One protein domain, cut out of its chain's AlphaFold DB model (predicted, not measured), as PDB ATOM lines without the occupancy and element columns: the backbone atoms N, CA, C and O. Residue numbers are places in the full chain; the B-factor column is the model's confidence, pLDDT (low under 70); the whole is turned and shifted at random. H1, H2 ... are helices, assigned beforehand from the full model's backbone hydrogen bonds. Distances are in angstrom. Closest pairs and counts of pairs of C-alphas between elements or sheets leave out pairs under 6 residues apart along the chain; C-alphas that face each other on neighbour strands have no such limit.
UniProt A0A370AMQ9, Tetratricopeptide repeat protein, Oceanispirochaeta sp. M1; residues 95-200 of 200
ATOM      1  N   ASN A  95     191.046 154.967 132.745       82.94
ATOM      2  CA  ASN A  95     190.416 155.216 131.455       82.94
ATOM      3  C   ASN A  95     191.061 156.481 130.853       82.94
ATOM      4  O   ASN A  95     191.229 157.462 131.584       82.94
ATOM      5  N   PRO A  96     191.401 156.501 129.547       83.75
ATOM      6  CA  PRO A  96     191.935 157.684 128.873       83.75
ATOM      7  C   PRO A  96     191.196 158.998 129.174       83.75
ATOM      8  O   PRO A  96     191.846 160.023 129.370       83.75
ATOM      9  N   ILE A  97     189.861 158.977 129.274       88.44
ATOM     10  CA  ILE A  97     189.084 160.193 129.557       88.44
ATOM     11  C   ILE A  97     189.301 160.708 130.988       88.44
ATOM     12  O   ILE A  97     189.413 161.911 131.205       88.44
ATOM     13  N   ASN A  98     189.445 159.808 131.962       91.56
ATOM     14  CA  ASN A  98     189.714 160.186 133.348       91.56
ATOM     15  C   ASN A  98     191.129 160.743 133.498       91.56
ATOM     16  O   ASN A  98     191.322 161.707 134.232       91.56
ATOM     17  N   ASN A  99     192.102 160.199 132.761       92.75
ATOM     18  CA  ASN A  99     193.455 160.756 132.718       92.75
ATOM     19  C   ASN A  99     193.457 162.173 132.135       92.75
ATOM     20  O   ASN A  99     194.157 163.035 132.660       92.75
ATOM     21  N   TYR A 100     192.642 162.433 131.107       93.75
ATOM     22  CA  TYR A 100     192.461 163.779 130.564       93.75
ATOM     23  C   TYR A 100     191.897 164.742 131.618       93.75
ATOM     24  O   TYR A 100     192.503 165.778 131.880       93.75
ATOM     25  N   TYR A 101     190.790 164.388 132.281       95.12
ATOM     26  CA  TYR A 101     190.217 165.231 133.337       95.12
ATOM     27  C   TYR A 101     191.180 165.420 134.512       95.12
ATOM     28  O   TYR A 101     191.355 166.522 135.017       95.12
ATOM     29  N   LYS A 102     191.882 164.369 134.927       96.81
ATOM     30  CA  LYS A 102     192.851 164.458 136.020       96.81
ATOM     31  C   LYS A 102     194.012 165.384 135.659       96.81
ATOM     32  O   LYS A 102     194.459 166.155 136.502       96.81
ATOM     33  N   ALA A 103     194.458 165.361 134.405       95.62
ATOM     34  CA  ALA A 103     195.471 166.280 133.912       95.62
ATOM     35  C   ALA A 103     194.978 167.737 133.918       95.62
ATOM     36  O   ALA A 103     195.707 168.610 134.382       95.62
ATOM     37  N   THR A 104     193.744 168.021 133.483       95.31
ATOM     38  CA  THR A 104     193.208 169.396 133.541       95.31
ATOM     39  C   THR A 104     193.000 169.876 134.978       95.31
ATOM     40  O   THR A 104     193.283 171.038 135.269       95.31
ATOM     41  N   LEU A 105     192.592 168.990 135.893       96.56
ATOM     42  CA  LEU A 105     192.527 169.289 137.326       96.56
ATOM     43  C   LEU A 105     193.913 169.635 137.876       96.56
ATOM     44  O   LEU A 105     194.073 170.625 138.585       96.56
ATOM     45  N   TYR A 106     194.942 168.872 137.507       96.62
ATOM     46  CA  TYR A 106     196.316 169.187 137.885       96.62
ATOM     47  C   TYR A 106     196.773 170.549 137.367       96.62
ATOM     48  O   TYR A 106     197.372 171.296 138.136       96.62
ATOM     49  N   ILE A 107     196.433 170.930 136.131       94.31
ATOM     50  CA  ILE A 107     196.708 172.288 135.639       94.31
ATOM     51  C   ILE A 107     196.005 173.341 136.504       94.31
ATOM     52  O   ILE A 107     196.654 174.296 136.929       94.31
ATOM     53  N   LYS A 108     194.712 173.159 136.811       94.31
ATOM     54  CA  LYS A 108     193.938 174.089 137.654       94.31
ATOM     55  C   LYS A 108     194.538 174.230 139.061       94.31
ATOM     56  O   LYS A 108     194.531 175.323 139.613       94.31
ATOM     57  N   LEU A 109     195.116 173.156 139.600       94.94
ATOM     58  CA  LEU A 109     195.806 173.130 140.896       94.94
ATOM     59  C   LEU A 109     197.293 173.542 140.826       94.94
ATOM     60  O   LEU A 109     197.993 173.466 141.833       94.94
ATOM     61  N   GLY A 110     197.812 173.931 139.655       93.19
ATOM     62  CA  GLY A 110     199.219 174.317 139.468       93.19
ATOM     63  C   GLY A 110     200.230 173.158 139.457       93.19
ATOM     64  O   GLY A 110     201.438 173.395 139.480       93.19
ATOM     65  N   LYS A 111     199.765 171.907 139.391       95.19
ATOM     66  CA  LYS A 111     200.557 170.663 139.352       95.19
ATOM     67  C   LYS A 111     200.975 170.306 137.915       95.19
ATOM     68  O   LYS A 111     200.548 169.306 137.338       95.19
ATOM     69  N   PHE A 112     201.764 171.180 137.284       92.69
ATOM     70  CA  PHE A 112     202.080 171.084 135.849       92.69
ATOM     71  C   PHE A 112     202.848 169.811 135.462       92.69
ATOM     72  O   PHE A 112     202.572 169.237 134.410       92.69
ATOM     73  N   SER A 113     203.775 169.346 136.301       94.19
ATOM     74  CA  SER A 113     204.570 168.142 136.019       94.19
ATOM     75  C   SER A 113     203.708 166.877 136.015       94.19
ATOM     76  O   SER A 113     203.854 166.013 135.149       94.19
ATOM     77  N   GLU A 114     202.758 166.775 136.941       95.94
ATOM     78  CA  GLU A 114     201.808 165.670 137.000       95.94
ATOM     79  C   GLU A 114     200.838 165.714 135.816       95.94
ATOM     80  O   GLU A 114     200.566 164.674 135.210       95.94
ATOM     81  N   ALA A 115     200.369 166.903 135.425       95.31
ATOM     82  CA  ALA A 115     199.557 167.070 134.222       95.31
ATOM     83  C   ALA A 115     200.305 166.619 132.957       95.31
ATOM     84  O   ALA A 115     199.755 165.877 132.146       95.31
ATOM     85  N   GLU A 116     201.576 167.004 132.809       94.88
ATOM     86  CA  GLU A 116     202.427 166.596 131.688       94.88
ATOM     87  C   GLU A 116     202.600 165.076 131.608       94.88
ATOM     88  O   GLU A 116     202.467 164.494 130.527       94.88
ATOM     89  N   SER A 117     202.797 164.415 132.751       95.38
ATOM     90  CA  SER A 117     202.917 162.954 132.805       95.38
ATOM     91  C   SER A 117     201.671 162.219 132.283       95.38
ATOM     92  O   SER A 117     201.790 161.131 131.721       95.38
ATOM     93  N   LEU A 118     200.488 162.829 132.420       95.38
ATOM     94  CA  LEU A 118     199.215 162.283 131.941       95.38
ATOM     95  C   LEU A 118     198.908 162.689 130.496       95.38
ATOM     96  O   LEU A 118     198.378 161.885 129.728       95.38
ATOM     97  N   PHE A 119     199.253 163.914 130.105       94.19
ATOM     98  CA  PHE A 119     198.994 164.419 128.761       94.19
ATOM     99  C   PHE A 119     199.916 163.819 127.699       94.19
ATOM    100  O   PHE A 119     199.460 163.574 126.582       94.19
ATOM    101  N   ASN A 120     201.176 163.522 128.024       93.81
ATOM    102  CA  ASN A 120     202.122 162.961 127.055       93.81
ATOM    103  C   ASN A 120     201.660 161.611 126.464       93.81
ATOM    104  O   ASN A 120     201.650 161.478 125.237       93.81
ATOM    105  N   PRO A 121     201.194 160.627 127.261       93.88
ATOM    106  CA  PRO A 121     200.603 159.401 126.719       93.88
ATOM    107  C   PRO A 121     199.358 159.635 125.847       93.88
ATOM    108  O   PRO A 121     199.149 158.924 124.858       93.88
ATOM    109  N   ILE A 122     198.526 160.627 126.190       93.19
ATOM    110  CA  ILE A 122     197.325 160.982 125.412       93.19
ATOM    111  C   ILE A 122     197.730 161.554 124.050       93.19
ATOM    112  O   ILE A 122     197.230 161.095 123.023       93.19
ATOM    113  N   LEU A 123     198.680 162.495 124.028       92.81
ATOM    114  CA  LEU A 123     199.233 163.055 122.793       92.81
ATOM    115  C   LEU A 123     199.838 161.964 121.911       92.81
ATOM    116  O   LEU A 123     199.512 161.899 120.730       92.81
ATOM    117  N   PHE A 124     200.639 161.063 122.484       93.50
ATOM    118  CA  PHE A 124     201.200 159.929 121.749       93.50
ATOM    119  C   PHE A 124     200.104 159.056 121.114       93.50
ATOM    120  O   PHE A 124     200.191 158.685 119.944       93.50
ATOM    121  N   SER A 125     199.029 158.777 121.857       94.00
ATOM    122  CA  SER A 125     197.887 158.012 121.340       94.00
ATOM    123  C   SER A 125     197.207 158.725 120.168       94.00
ATOM    124  O   SER A 125     196.881 158.090 119.164       94.00
ATOM    125  N   TYR A 126     197.030 160.046 120.256       93.12
ATOM    126  CA  TYR A 126     196.497 160.847 119.153       93.12
ATOM    127  C   TYR A 126     197.422 160.842 117.938       93.12
ATOM    128  O   TYR A 126     196.932 160.707 116.822       93.12
ATOM    129  N   GLU A 127     198.740 160.922 118.123       93.31
ATOM    130  CA  GLU A 127     199.691 160.844 117.012       93.31
ATOM    131  C   GLU A 127     199.610 159.506 116.269       93.31
ATOM    132  O   GLU A 127     199.599 159.497 115.037       93.31
ATOM    133  N   VAL A 128     199.504 158.394 117.004       94.50
ATOM    134  CA  VAL A 128     199.326 157.053 116.425       94.50
ATOM    135  C   VAL A 128     198.019 156.961 115.640       94.50
ATOM    136  O   VAL A 128     198.002 156.399 114.547       94.50
ATOM    137  N   ILE A 129     196.924 157.513 116.171       94.56
ATOM    138  CA  ILE A 129     195.624 157.514 115.487       94.56
ATOM    139  C   ILE A 129     195.684 158.372 114.221       94.56
ATOM    140  O   ILE A 129     195.279 157.911 113.159       94.56
ATOM    141  N   LEU A 130     196.234 159.583 114.312       93.25
ATOM    142  CA  LEU A 130     196.356 160.530 113.199       93.25
ATOM    143  C   LEU A 130     197.255 160.032 112.062       93.25
ATOM    144  O   LEU A 130     197.113 160.493 110.932       93.25
ATOM    145  N   GLY A 131     198.174 159.109 112.351       92.12
ATOM    146  CA  GLY A 131     199.010 158.445 111.351       92.12
ATOM    147  C   GLY A 131     198.292 157.368 110.533       92.12
ATOM    148  O   GLY A 131     198.913 156.799 109.639       92.12
ATOM    149  N   LYS A 132     197.024 157.057 110.830       91.62
ATOM    150  CA  LYS A 132     196.240 156.088 110.061       91.62
ATOM    151  C   LYS A 132     195.568 156.748 108.855       91.62
ATOM    152  O   LYS A 132     194.973 157.822 108.966       91.62
ATOM    153  N   ASP A 133     195.613 156.060 107.719       86.00
ATOM    154  CA  ASP A 133     195.056 156.551 106.453       86.00
ATOM    155  C   ASP A 133     193.518 156.477 106.388       86.00
ATOM    156  O   ASP A 133     192.905 157.129 105.545       86.00
ATOM    157  N   ASP A 134     192.881 155.709 107.275       91.31
ATOM    158  CA  ASP A 134     191.437 155.443 107.281       91.31
ATOM    159  C   ASP A 134     190.602 156.481 108.050       91.31
ATOM    160  O   ASP A 134     189.376 156.373 108.103       91.31
ATOM    161  N   LEU A 135     191.234 157.511 108.623       93.31
ATOM    162  CA  LEU A 135     190.516 158.576 109.318       93.31
ATOM    163  C   LEU A 135     189.702 159.441 108.356       93.31
ATOM    164  O   LEU A 135     190.238 160.002 107.392       93.31
ATOM    165  N   SER A 136     188.432 159.659 108.700       93.12
ATOM    166  CA  SER A 136     187.635 160.702 108.058       93.12
ATOM    167  C   SER A 136     188.195 162.097 108.391       93.12
ATOM    168  O   SER A 136     188.838 162.272 109.434       93.12
ATOM    169  N   PRO A 137     187.943 163.118 107.548       91.75
ATOM    170  CA  PRO A 137     188.322 164.497 107.858       91.75
ATOM    171  C   PRO A 137     187.830 164.955 109.239       91.75
ATOM    172  O   PRO A 137     188.612 165.484 110.022       91.75
ATOM    173  N   ASP A 138     186.579 164.659 109.600       91.06
ATOM    174  CA  ASP A 138     186.008 165.082 110.886       91.06
ATOM    175  C   ASP A 138     186.711 164.425 112.084       91.06
ATOM    176  O   ASP A 138     186.999 165.091 113.081       91.06
ATOM    177  N   GLN A 139     187.054 163.136 111.984       92.94
ATOM    178  CA  GLN A 139     187.822 162.451 113.028       92.94
ATOM    179  C   GLN A 139     189.221 163.055 113.165       92.94
ATOM    180  O   GLN A 139     189.690 163.295 114.277       92.94
ATOM    181  N   ARG A 140     189.882 163.335 112.038       93.38
ATOM    182  CA  ARG A 140     191.208 163.958 112.015       93.38
ATOM    183  C   ARG A 140     191.185 165.323 112.702       93.38
ATOM    184  O   ARG A 140     192.020 165.585 113.566       93.38
ATOM    185  N   ILE A 141     190.197 166.159 112.376       91.44
ATOM    186  CA  ILE A 141     190.013 167.478 112.989       91.44
ATOM    187  C   ILE A 141     189.730 167.363 114.484       91.44
ATOM    188  O   ILE A 141     190.325 168.103 115.266       91.44
ATOM    189  N   HIS A 142     188.898 166.408 114.903       90.00
ATOM    190  CA  HIS A 142     188.625 166.160 116.317       90.00
ATOM    191  C   HIS A 142     189.907 165.865 117.117       90.00
ATOM    192  O   HIS A 142     190.174 166.521 118.126       90.00
ATOM    193  N   TYR A 143     190.740 164.926 116.656       92.00
ATOM    194  CA  TYR A 143     191.991 164.587 117.344       92.00
ATOM    195  C   TYR A 143     193.005 165.736 117.326       92.00
ATOM    196  O   TYR A 143     193.669 165.977 118.335       92.00
ATOM    197  N   LEU A 144     193.102 166.475 116.217       91.75
ATOM    198  CA  LEU A 144     193.984 167.638 116.121       91.75
ATOM    199  C   LEU A 144     193.551 168.768 117.059       91.75
ATOM    200  O   LEU A 144     194.401 169.333 117.742       91.75
ATOM    201  N   ASN A 145     192.251 169.052 117.162       88.00
ATOM    202  CA  ASN A 145     191.718 170.036 118.106       88.00
ATOM    203  C   ASN A 145     192.039 169.666 119.559       88.00
ATOM    204  O   ASN A 145     192.493 170.518 120.322       88.00
ATOM    205  N   ASN A 146     191.885 168.395 119.937       88.88
ATOM    206  CA  ASN A 146     192.242 167.947 121.284       88.88
ATOM    207  C   ASN A 146     193.757 168.015 121.535       88.88
ATOM    208  O   ASN A 146     194.181 168.456 122.600       88.88
ATOM    209  N   ALA A 147     194.590 167.636 120.559       89.50
ATOM    210  CA  ALA A 147     196.046 167.748 120.676       89.50
ATOM    211  C   ALA A 147     196.496 169.209 120.835       89.50
ATOM    212  O   ALA A 147     197.366 169.513 121.651       89.50
ATOM    213  N   ILE A 148     195.869 170.122 120.092       86.56
ATOM    214  CA  ILE A 148     196.034 171.569 120.236       86.56
ATOM    215  C   ILE A 148     195.628 172.007 121.650       86.56
ATOM    216  O   ILE A 148     196.391 172.672 122.341       86.56
ATOM    217  N   LEU A 149     194.462 171.610 122.146       85.38
ATOM    218  CA  LEU A 149     194.044 172.013 123.487       85.38
ATOM    219  C   LEU A 149     195.031 171.535 124.572       85.38
ATOM    220  O   LEU A 149     195.432 172.313 125.435       85.38
ATOM    221  N   ILE A 150     195.521 170.298 124.465       88.88
ATOM    222  CA  ILE A 150     196.528 169.752 125.385       88.88
ATOM    223  C   ILE A 150     197.848 170.526 125.304       88.88
ATOM    224  O   ILE A 150     198.428 170.895 126.325       88.88
ATOM    225  N   HIS A 151     198.337 170.812 124.100       86.25
ATOM    226  CA  HIS A 151     199.551 171.605 123.937       86.25
ATOM    227  C   HIS A 151     199.393 173.027 124.505       86.25
ATOM    228  O   HIS A 151     200.352 173.543 125.083       86.25
ATOM    229  N   ARG A 152     198.195 173.634 124.424       83.94
ATOM    230  CA  ARG A 152     197.888 174.900 125.117       83.94
ATOM    231  C   ARG A 152     197.996 174.738 126.628       83.94
ATOM    232  O   ARG A 152     198.690 175.540 127.245       83.94
ATOM    233  N   PHE A 153     197.395 173.696 127.211       86.38
ATOM    234  CA  PHE A 153     197.505 173.435 128.650       86.38
ATOM    235  C   PHE A 153     198.961 173.309 129.117       86.38
ATOM    236  O   PHE A 153     199.322 173.871 130.148       86.38
ATOM    237  N   LEU A 154     199.809 172.622 128.346       85.56
ATOM    238  CA  LEU A 154     201.204 172.371 128.718       85.56
ATOM    239  C   LEU A 154     202.127 173.577 128.536       85.56
ATOM    240  O   LEU A 154     202.994 173.825 129.369       85.56
ATOM    241  N   LYS A 155     201.983 174.319 127.434       79.38
ATOM    242  CA  LYS A 155     202.936 175.378 127.058       79.38
ATOM    243  C   LYS A 155     202.415 176.790 127.301       79.38
ATOM    244  O   LYS A 155     203.138 177.751 127.036       79.38
ATOM    245  N   LYS A 156     201.151 176.928 127.721       65.31
ATOM    246  CA  LYS A 156     200.394 178.193 127.794       65.31
ATOM    247  C   LYS A 156     200.408 179.017 126.498       65.31
ATOM    248  O   LYS A 156     200.023 180.178 126.486       65.31
ATOM    249  N   SER A 157     200.843 178.418 125.393       62.16
ATOM    250  CA  SER A 157     200.819 179.004 124.065       62.16
ATOM    251  C   SER A 157     200.791 177.890 123.025       62.16
ATOM    252  O   SER A 157     201.451 176.857 123.158       62.16
ATOM    253  N   ILE A 158     200.003 178.111 121.980       65.25
ATOM    254  CA  ILE A 158     200.173 177.417 120.712       65.25
ATOM    255  C   ILE A 158     200.472 178.466 119.680       65.25
ATOM    256  O   ILE A 158     199.659 179.356 119.438       65.25
ATOM    257  N   SER A 159     201.645 178.348 119.081       63.75
ATOM    258  CA  SER A 159     201.978 179.132 117.915       63.75
ATOM    259  C   SER A 159     201.252 178.567 116.696       63.75
ATOM    260  O   SER A 159     201.019 177.360 116.573       63.75
ATOM    261  N   ILE A 160     200.946 179.457 115.751       69.06
ATOM    262  CA  ILE A 160     200.551 179.111 114.376       69.06
ATOM    263  C   ILE A 160     201.515 178.064 113.784       69.06
ATOM    264  O   ILE A 160     201.104 177.219 112.997       69.06
ATOM    265  N   GLU A 161     202.769 178.045 114.236       74.75
ATOM    266  CA  GLU A 161     203.790 177.076 113.838       74.75
ATOM    267  C   GLU A 161     203.375 175.630 114.139       74.75
ATOM    268  O   GLU A 161     203.606 174.758 113.304       74.75
ATOM    269  N   LYS A 162     202.707 175.349 115.271       80.62
ATOM    270  CA  LYS A 162     202.244 173.984 115.575       80.62
ATOM    271  C   LYS A 162     201.124 173.548 114.633       80.62
ATOM    272  O   LYS A 162     201.073 172.391 114.219       80.62
ATOM    273  N   LEU A 163     200.256 174.481 114.240       80.50
ATOM    274  CA  LEU A 163     199.262 174.218 113.205       80.50
ATOM    275  C   LEU A 163     199.928 173.986 111.843       80.50
ATOM    276  O   LEU A 163     199.518 173.081 111.118       80.50
ATOM    277  N   SER A 164     200.946 174.774 111.486       83.62
ATOM    278  CA  SER A 164     201.715 174.567 110.254       83.62
ATOM    279  C   SER A 164     202.403 173.198 110.244       83.62
ATOM    280  O   SER A 164     202.347 172.498 109.231       83.62
ATOM    281  N   GLU A 165     202.966 172.773 111.379       88.31
ATOM    282  CA  GLU A 165     203.535 171.435 111.573       88.31
ATOM    283  C   GLU A 165     202.481 170.349 111.315       88.31
ATOM    284  O   GLU A 165     202.698 169.478 110.474       88.31
ATOM    285  N   PHE A 166     201.313 170.424 111.965       88.62
ATOM    286  CA  PHE A 166     200.223 169.464 111.753       88.62
ATOM    287  C   PHE A 166     199.696 169.474 110.317       88.62
ATOM    288  O   PHE A 166     199.467 168.411 109.740       88.62
ATOM    289  N   SER A 167     199.561 170.657 109.718       88.06
ATOM    290  CA  SER A 167     199.103 170.822 108.336       88.06
ATOM    291  C   SER A 167     200.021 170.110 107.352       88.06
ATOM    292  O   SER A 167     199.542 169.413 106.456       88.06
ATOM    293  N   SER A 168     201.335 170.243 107.549       90.50
ATOM    294  CA  SER A 168     202.341 169.561 106.739       90.50
ATOM    295  C   SER A 168     202.383 168.059 107.028       90.50
ATOM    296  O   SER A 168     202.364 167.256 106.098       90.50
ATOM    297  N   LYS A 169     202.423 167.666 108.309       92.75
ATOM    298  CA  LYS A 169     202.566 166.268 108.751       92.75
ATOM    299  C   LYS A 169     201.400 165.399 108.282       92.75
ATOM    300  O   LYS A 169     201.626 164.293 107.801       92.75
ATOM    301  N   TYR A 170     200.175 165.914 108.375       91.94
ATOM    302  CA  TYR A 170     198.949 165.167 108.079       91.94
ATOM    303  C   TYR A 170     198.292 165.555 106.750       91.94
ATOM    304  O   TYR A 170     197.166 165.144 106.489       91.94
ATOM    305  N   LYS A 171     198.994 166.327 105.903       91.62
ATOM    306  CA  LYS A 171     198.556 166.723 104.551       91.62
ATOM    307  C   LYS A 171     197.133 167.295 104.520       91.62
ATOM    308  O   LYS A 171     196.329 166.940 103.662       91.62
ATOM    309  N   LEU A 172     196.832 168.184 105.463       91.56
ATOM    310  CA  LEU A 172     195.489 168.741 105.624       91.56
ATOM    311  C   LEU A 172     195.070 169.540 104.388       91.56
ATOM    312  O   LEU A 172     195.868 170.320 103.854       91.56
ATOM    313  N   SER A 173     193.811 169.387 103.985       92.81
ATOM    314  CA  SER A 173     193.158 170.221 102.973       92.81
ATOM    315  C   SER A 173     192.958 171.656 103.469       92.81
ATOM    316  O   SER A 173     192.962 171.918 104.671       92.81
ATOM    317  N   ASP A 174     192.724 172.601 102.557       92.25
ATOM    318  CA  ASP A 174     192.476 173.997 102.941       92.25
ATOM    319  C   ASP A 174     191.237 174.146 103.834       92.25
ATOM    320  O   ASP A 174     191.244 174.937 104.776       92.25
ATOM    321  N   LYS A 175     190.206 173.322 103.606       92.94
ATOM    322  CA  LYS A 175     189.006 173.279 104.450       92.94
ATOM    323  C   LYS A 175     189.333 172.830 105.879       92.94
ATOM    324  O   LYS A 175     188.909 173.479 106.830       92.94
ATOM    325  N   GLU A 176     190.098 171.751 106.035       92.12
ATOM    326  CA  GLU A 176     190.536 171.254 107.349       92.12
ATOM    327  C   GLU A 176     191.404 172.294 108.077       92.12
ATOM    328  O   GLU A 176     191.214 172.555 109.265       92.12
ATOM    329  N   ARG A 177     192.319 172.955 107.358       90.69
ATOM    330  CA  ARG A 177     193.145 174.036 107.921       90.69
ATOM    331  C   ARG A 177     192.290 175.193 108.427       90.69
ATOM    332  O   ARG A 177     192.525 175.666 109.533       90.69
ATOM    333  N   GLN A 178     191.296 175.624 107.652       89.69
ATOM    334  CA  GLN A 178     190.379 176.691 108.059       89.69
ATOM    335  C   GLN A 178     189.564 176.310 109.299       89.69
ATOM    336  O   GLN A 178     189.425 177.130 110.200       89.69
ATOM    337  N   GLN A 179     189.088 175.064 109.392       88.94
ATOM    338  CA  GLN A 179     188.365 174.576 110.574       88.94
ATOM    339  C   GLN A 179     189.241 174.558 111.839       88.94
ATOM    340  O   GLN A 179     188.781 174.905 112.933       88.94
ATOM    341  N   LEU A 180     190.514 174.181 111.708       86.25
ATOM    342  CA  LEU A 180     191.463 174.243 112.822       86.25
ATOM    343  C   LEU A 180     191.788 175.687 113.207       86.25
ATOM    344  O   LEU A 180     191.811 176.003 114.394       86.25
ATOM    345  N   LEU A 181     191.988 176.572 112.225       85.31
ATOM    346  CA  LEU A 181     192.213 178.000 112.467       85.31
ATOM    347  C   LEU A 181     191.047 178.628 113.223       85.31
ATOM    348  O   LEU A 181     191.278 179.250 114.252       85.31
ATOM    349  N   SER A 182     189.801 178.385 112.806       83.12
ATOM    350  CA  SER A 182     188.638 178.910 113.529       83.12
ATOM    351  C   SER A 182     188.558 178.389 114.968       83.12
ATOM    352  O   SER A 182     188.148 179.115 115.869       83.12
ATOM    353  N   SER A 183     188.990 177.145 115.203       75.81
ATOM    354  CA  SER A 183     189.043 176.553 116.549       75.81
ATOM    355  C   SER A 183     190.149 177.178 117.414       75.81
ATOM    356  O   SER A 183     190.024 177.234 118.635       75.81
ATOM    357  N   LEU A 184     191.229 177.662 116.793       74.88
ATOM    358  CA  LEU A 184     192.318 178.375 117.463       74.88
ATOM    359  C   LEU A 184     191.976 179.841 117.748       74.88
ATOM    360  O   LEU A 184     192.349 180.334 118.812       74.88
ATOM    361  N   GLU A 185     191.330 180.515 116.792       72.50
ATOM    362  CA  GLU A 185     190.923 181.927 116.844       72.50
ATOM    363  C   GLU A 185     189.772 182.176 117.814       72.50
ATOM    364  O   GLU A 185     189.640 183.284 118.336       72.50
ATOM    365  N   TYR A 186     188.970 181.145 118.105       66.25
ATOM    366  CA  TYR A 186     188.142 181.140 119.300       66.25
ATOM    367  C   TYR A 186     189.092 181.179 120.507       66.25
ATOM    368  O   TYR A 186     189.598 180.150 120.962       66.25
ATOM    369  N   ASN A 187     189.418 182.402 120.939       55.38
ATOM    370  CA  ASN A 187     190.256 182.759 122.082       55.38
ATOM    371  C   ASN A 187     189.637 182.206 123.373       55.38
ATOM    372  O   ASN A 187     189.148 182.957 124.207       55.38
ATOM    373  N   MET A 188     189.641 180.888 123.551       63.34
ATOM    374  CA  MET A 188     189.458 180.304 124.866       63.34
ATOM    375  C   MET A 188     190.737 180.601 125.633       63.34
ATOM    376  O   MET A 188     191.758 179.930 125.455       63.34
ATOM    377  N   ASP A 189     190.670 181.652 126.444       78.62
ATOM    378  CA  ASP A 189     191.546 181.804 127.592       78.62
ATOM    379  C   ASP A 189     191.605 180.445 128.307       78.62
ATOM    380  O   ASP A 189     190.572 179.827 128.588       78.62
ATOM    381  N   ILE A 190     192.815 179.930 128.538       79.44
ATOM    382  CA  ILE A 190     193.003 178.637 129.206       79.44
ATOM    383  C   ILE A 190     192.289 178.660 130.559       79.44
ATOM    384  O   ILE A 190     191.675 177.663 130.936       79.44
ATOM    385  N   ASP A 191     192.295 179.804 131.242       83.50
ATOM    386  CA  ASP A 191     191.623 179.963 132.523       83.50
ATOM    387  C   ASP A 191     190.097 179.950 132.371       83.50
ATOM    388  O   ASP A 191     189.394 179.471 133.256       83.50
ATOM    389  N   GLU A 192     189.543 180.425 131.254       84.44
ATOM    390  CA  GLU A 192     188.114 180.281 130.939       84.44
ATOM    391  C   GLU A 192     187.743 178.823 130.642       84.44
ATOM    392  O   GLU A 192     186.773 178.306 131.199       84.44
ATOM    393  N   CYS A 193     188.558 178.122 129.848       83.56
ATOM    394  CA  CYS A 193     188.364 176.700 129.570       83.56
ATOM    395  C   CYS A 193     188.396 175.874 130.867       83.56
ATOM    396  O   CYS A 193     187.485 175.089 131.139       83.56
ATOM    397  N   LEU A 194     189.403 176.102 131.713       89.06
ATOM    398  CA  LEU A 194     189.534 175.420 132.997       89.06
ATOM    399  C   LEU A 194     188.425 175.802 133.978       89.06
ATOM    400  O   LEU A 194     187.987 174.926 134.711       89.06
ATOM    401  N   ARG A 195     187.933 177.051 133.984       89.12
ATOM    402  CA  ARG A 195     186.762 177.455 134.790       89.12
ATOM    403  C   ARG A 195     185.499 176.695 134.393       89.12
ATOM    404  O   ARG A 195     184.729 176.314 135.267       89.12
ATOM    405  N   GLY A 196     185.302 176.432 133.101       87.06
ATOM    406  CA  GLY A 196     184.191 175.599 132.633       87.06
ATOM    407  C   GLY A 196     184.309 174.133 133.070       87.06
ATOM    408  O   GLY A 196     183.299 173.476 133.315       87.06
ATOM    409  N   MET A 197     185.535 173.615 133.187       90.44
ATOM    410  CA  MET A 197     185.785 172.235 133.621       90.44
ATOM    411  C   MET A 197     185.784 172.068 135.146       90.44
ATOM    412  O   MET A 197     185.330 171.046 135.655       90.44
ATOM    413  N   TRP A 198     186.279 173.066 135.871       94.12
ATOM    414  CA  TRP A 198     186.477 173.060 137.320       94.12
ATOM    415  C   TRP A 198     185.858 174.329 137.917       94.12
ATOM    416  O   TRP A 198     186.590 175.276 138.229       94.12
ATOM    417  N   PRO A 199     184.515 174.383 138.002       86.44
ATOM    418  CA  PRO A 199     183.811 175.540 138.537       86.44
ATOM    419  C   PRO A 199     184.080 175.688 140.037       86.44
ATOM    420  O   PRO A 199     184.105 174.694 140.764       86.44
ATOM    421  N   GLU A 200     184.284 176.935 140.461       80.56
ATOM    422  CA  GLU A 200     184.342 177.358 141.868       80.56
ATOM    423  C   GLU A 200     182.936 177.501 142.462       80.56
ATOM    424  O   GLU A 200     181.992 177.812 141.693       80.56
TER     425      GLU A 200
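Overview. This is residues 95 to 200 of the 200 residues of the protein "Tetratricopeptide repeat protein" of Oceanispirochaeta sp. M1 (UniProt A0A370AMQ9). H3 runs through the middle between H2 and H5, while H1 folds back on H2. H4 lies near H3 and H5, and H6 near one end of H1. The printed part, 106 residues with six named helices, is all helix and compact, with radius of gyration of the C-alphas 13.9 A and spans 40 by 28 by 20 A.

Along the chain. Find C-alpha 137 at (188.322, 164.497, 107.858); there H3, residues 137 to 155, begins its 26.5 A. H2 is residues 112 to 130, H1 96 to 108, H4 160 to 169, H5 174 to 185 and H6 190 to 197, ending at C-alpha (185.785, 172.235, 133.621).

Arrangement. H3 touches H2, a hairpin, closest C-alphas Ala 147 and Leu 123, 6.1 A. H3 touches H5 with residues 137 to 145 alone, closest C-alphas Asn 145 and Leu 180, 6.8 A. Every O i to N i+4 pair is within hydrogen-bond range except in H2, with 13 of 15.

Size, cuts and confidence. The printed part has no cut. Look for pLDDT under 70 at residues 156 to 160 and 186 to 188.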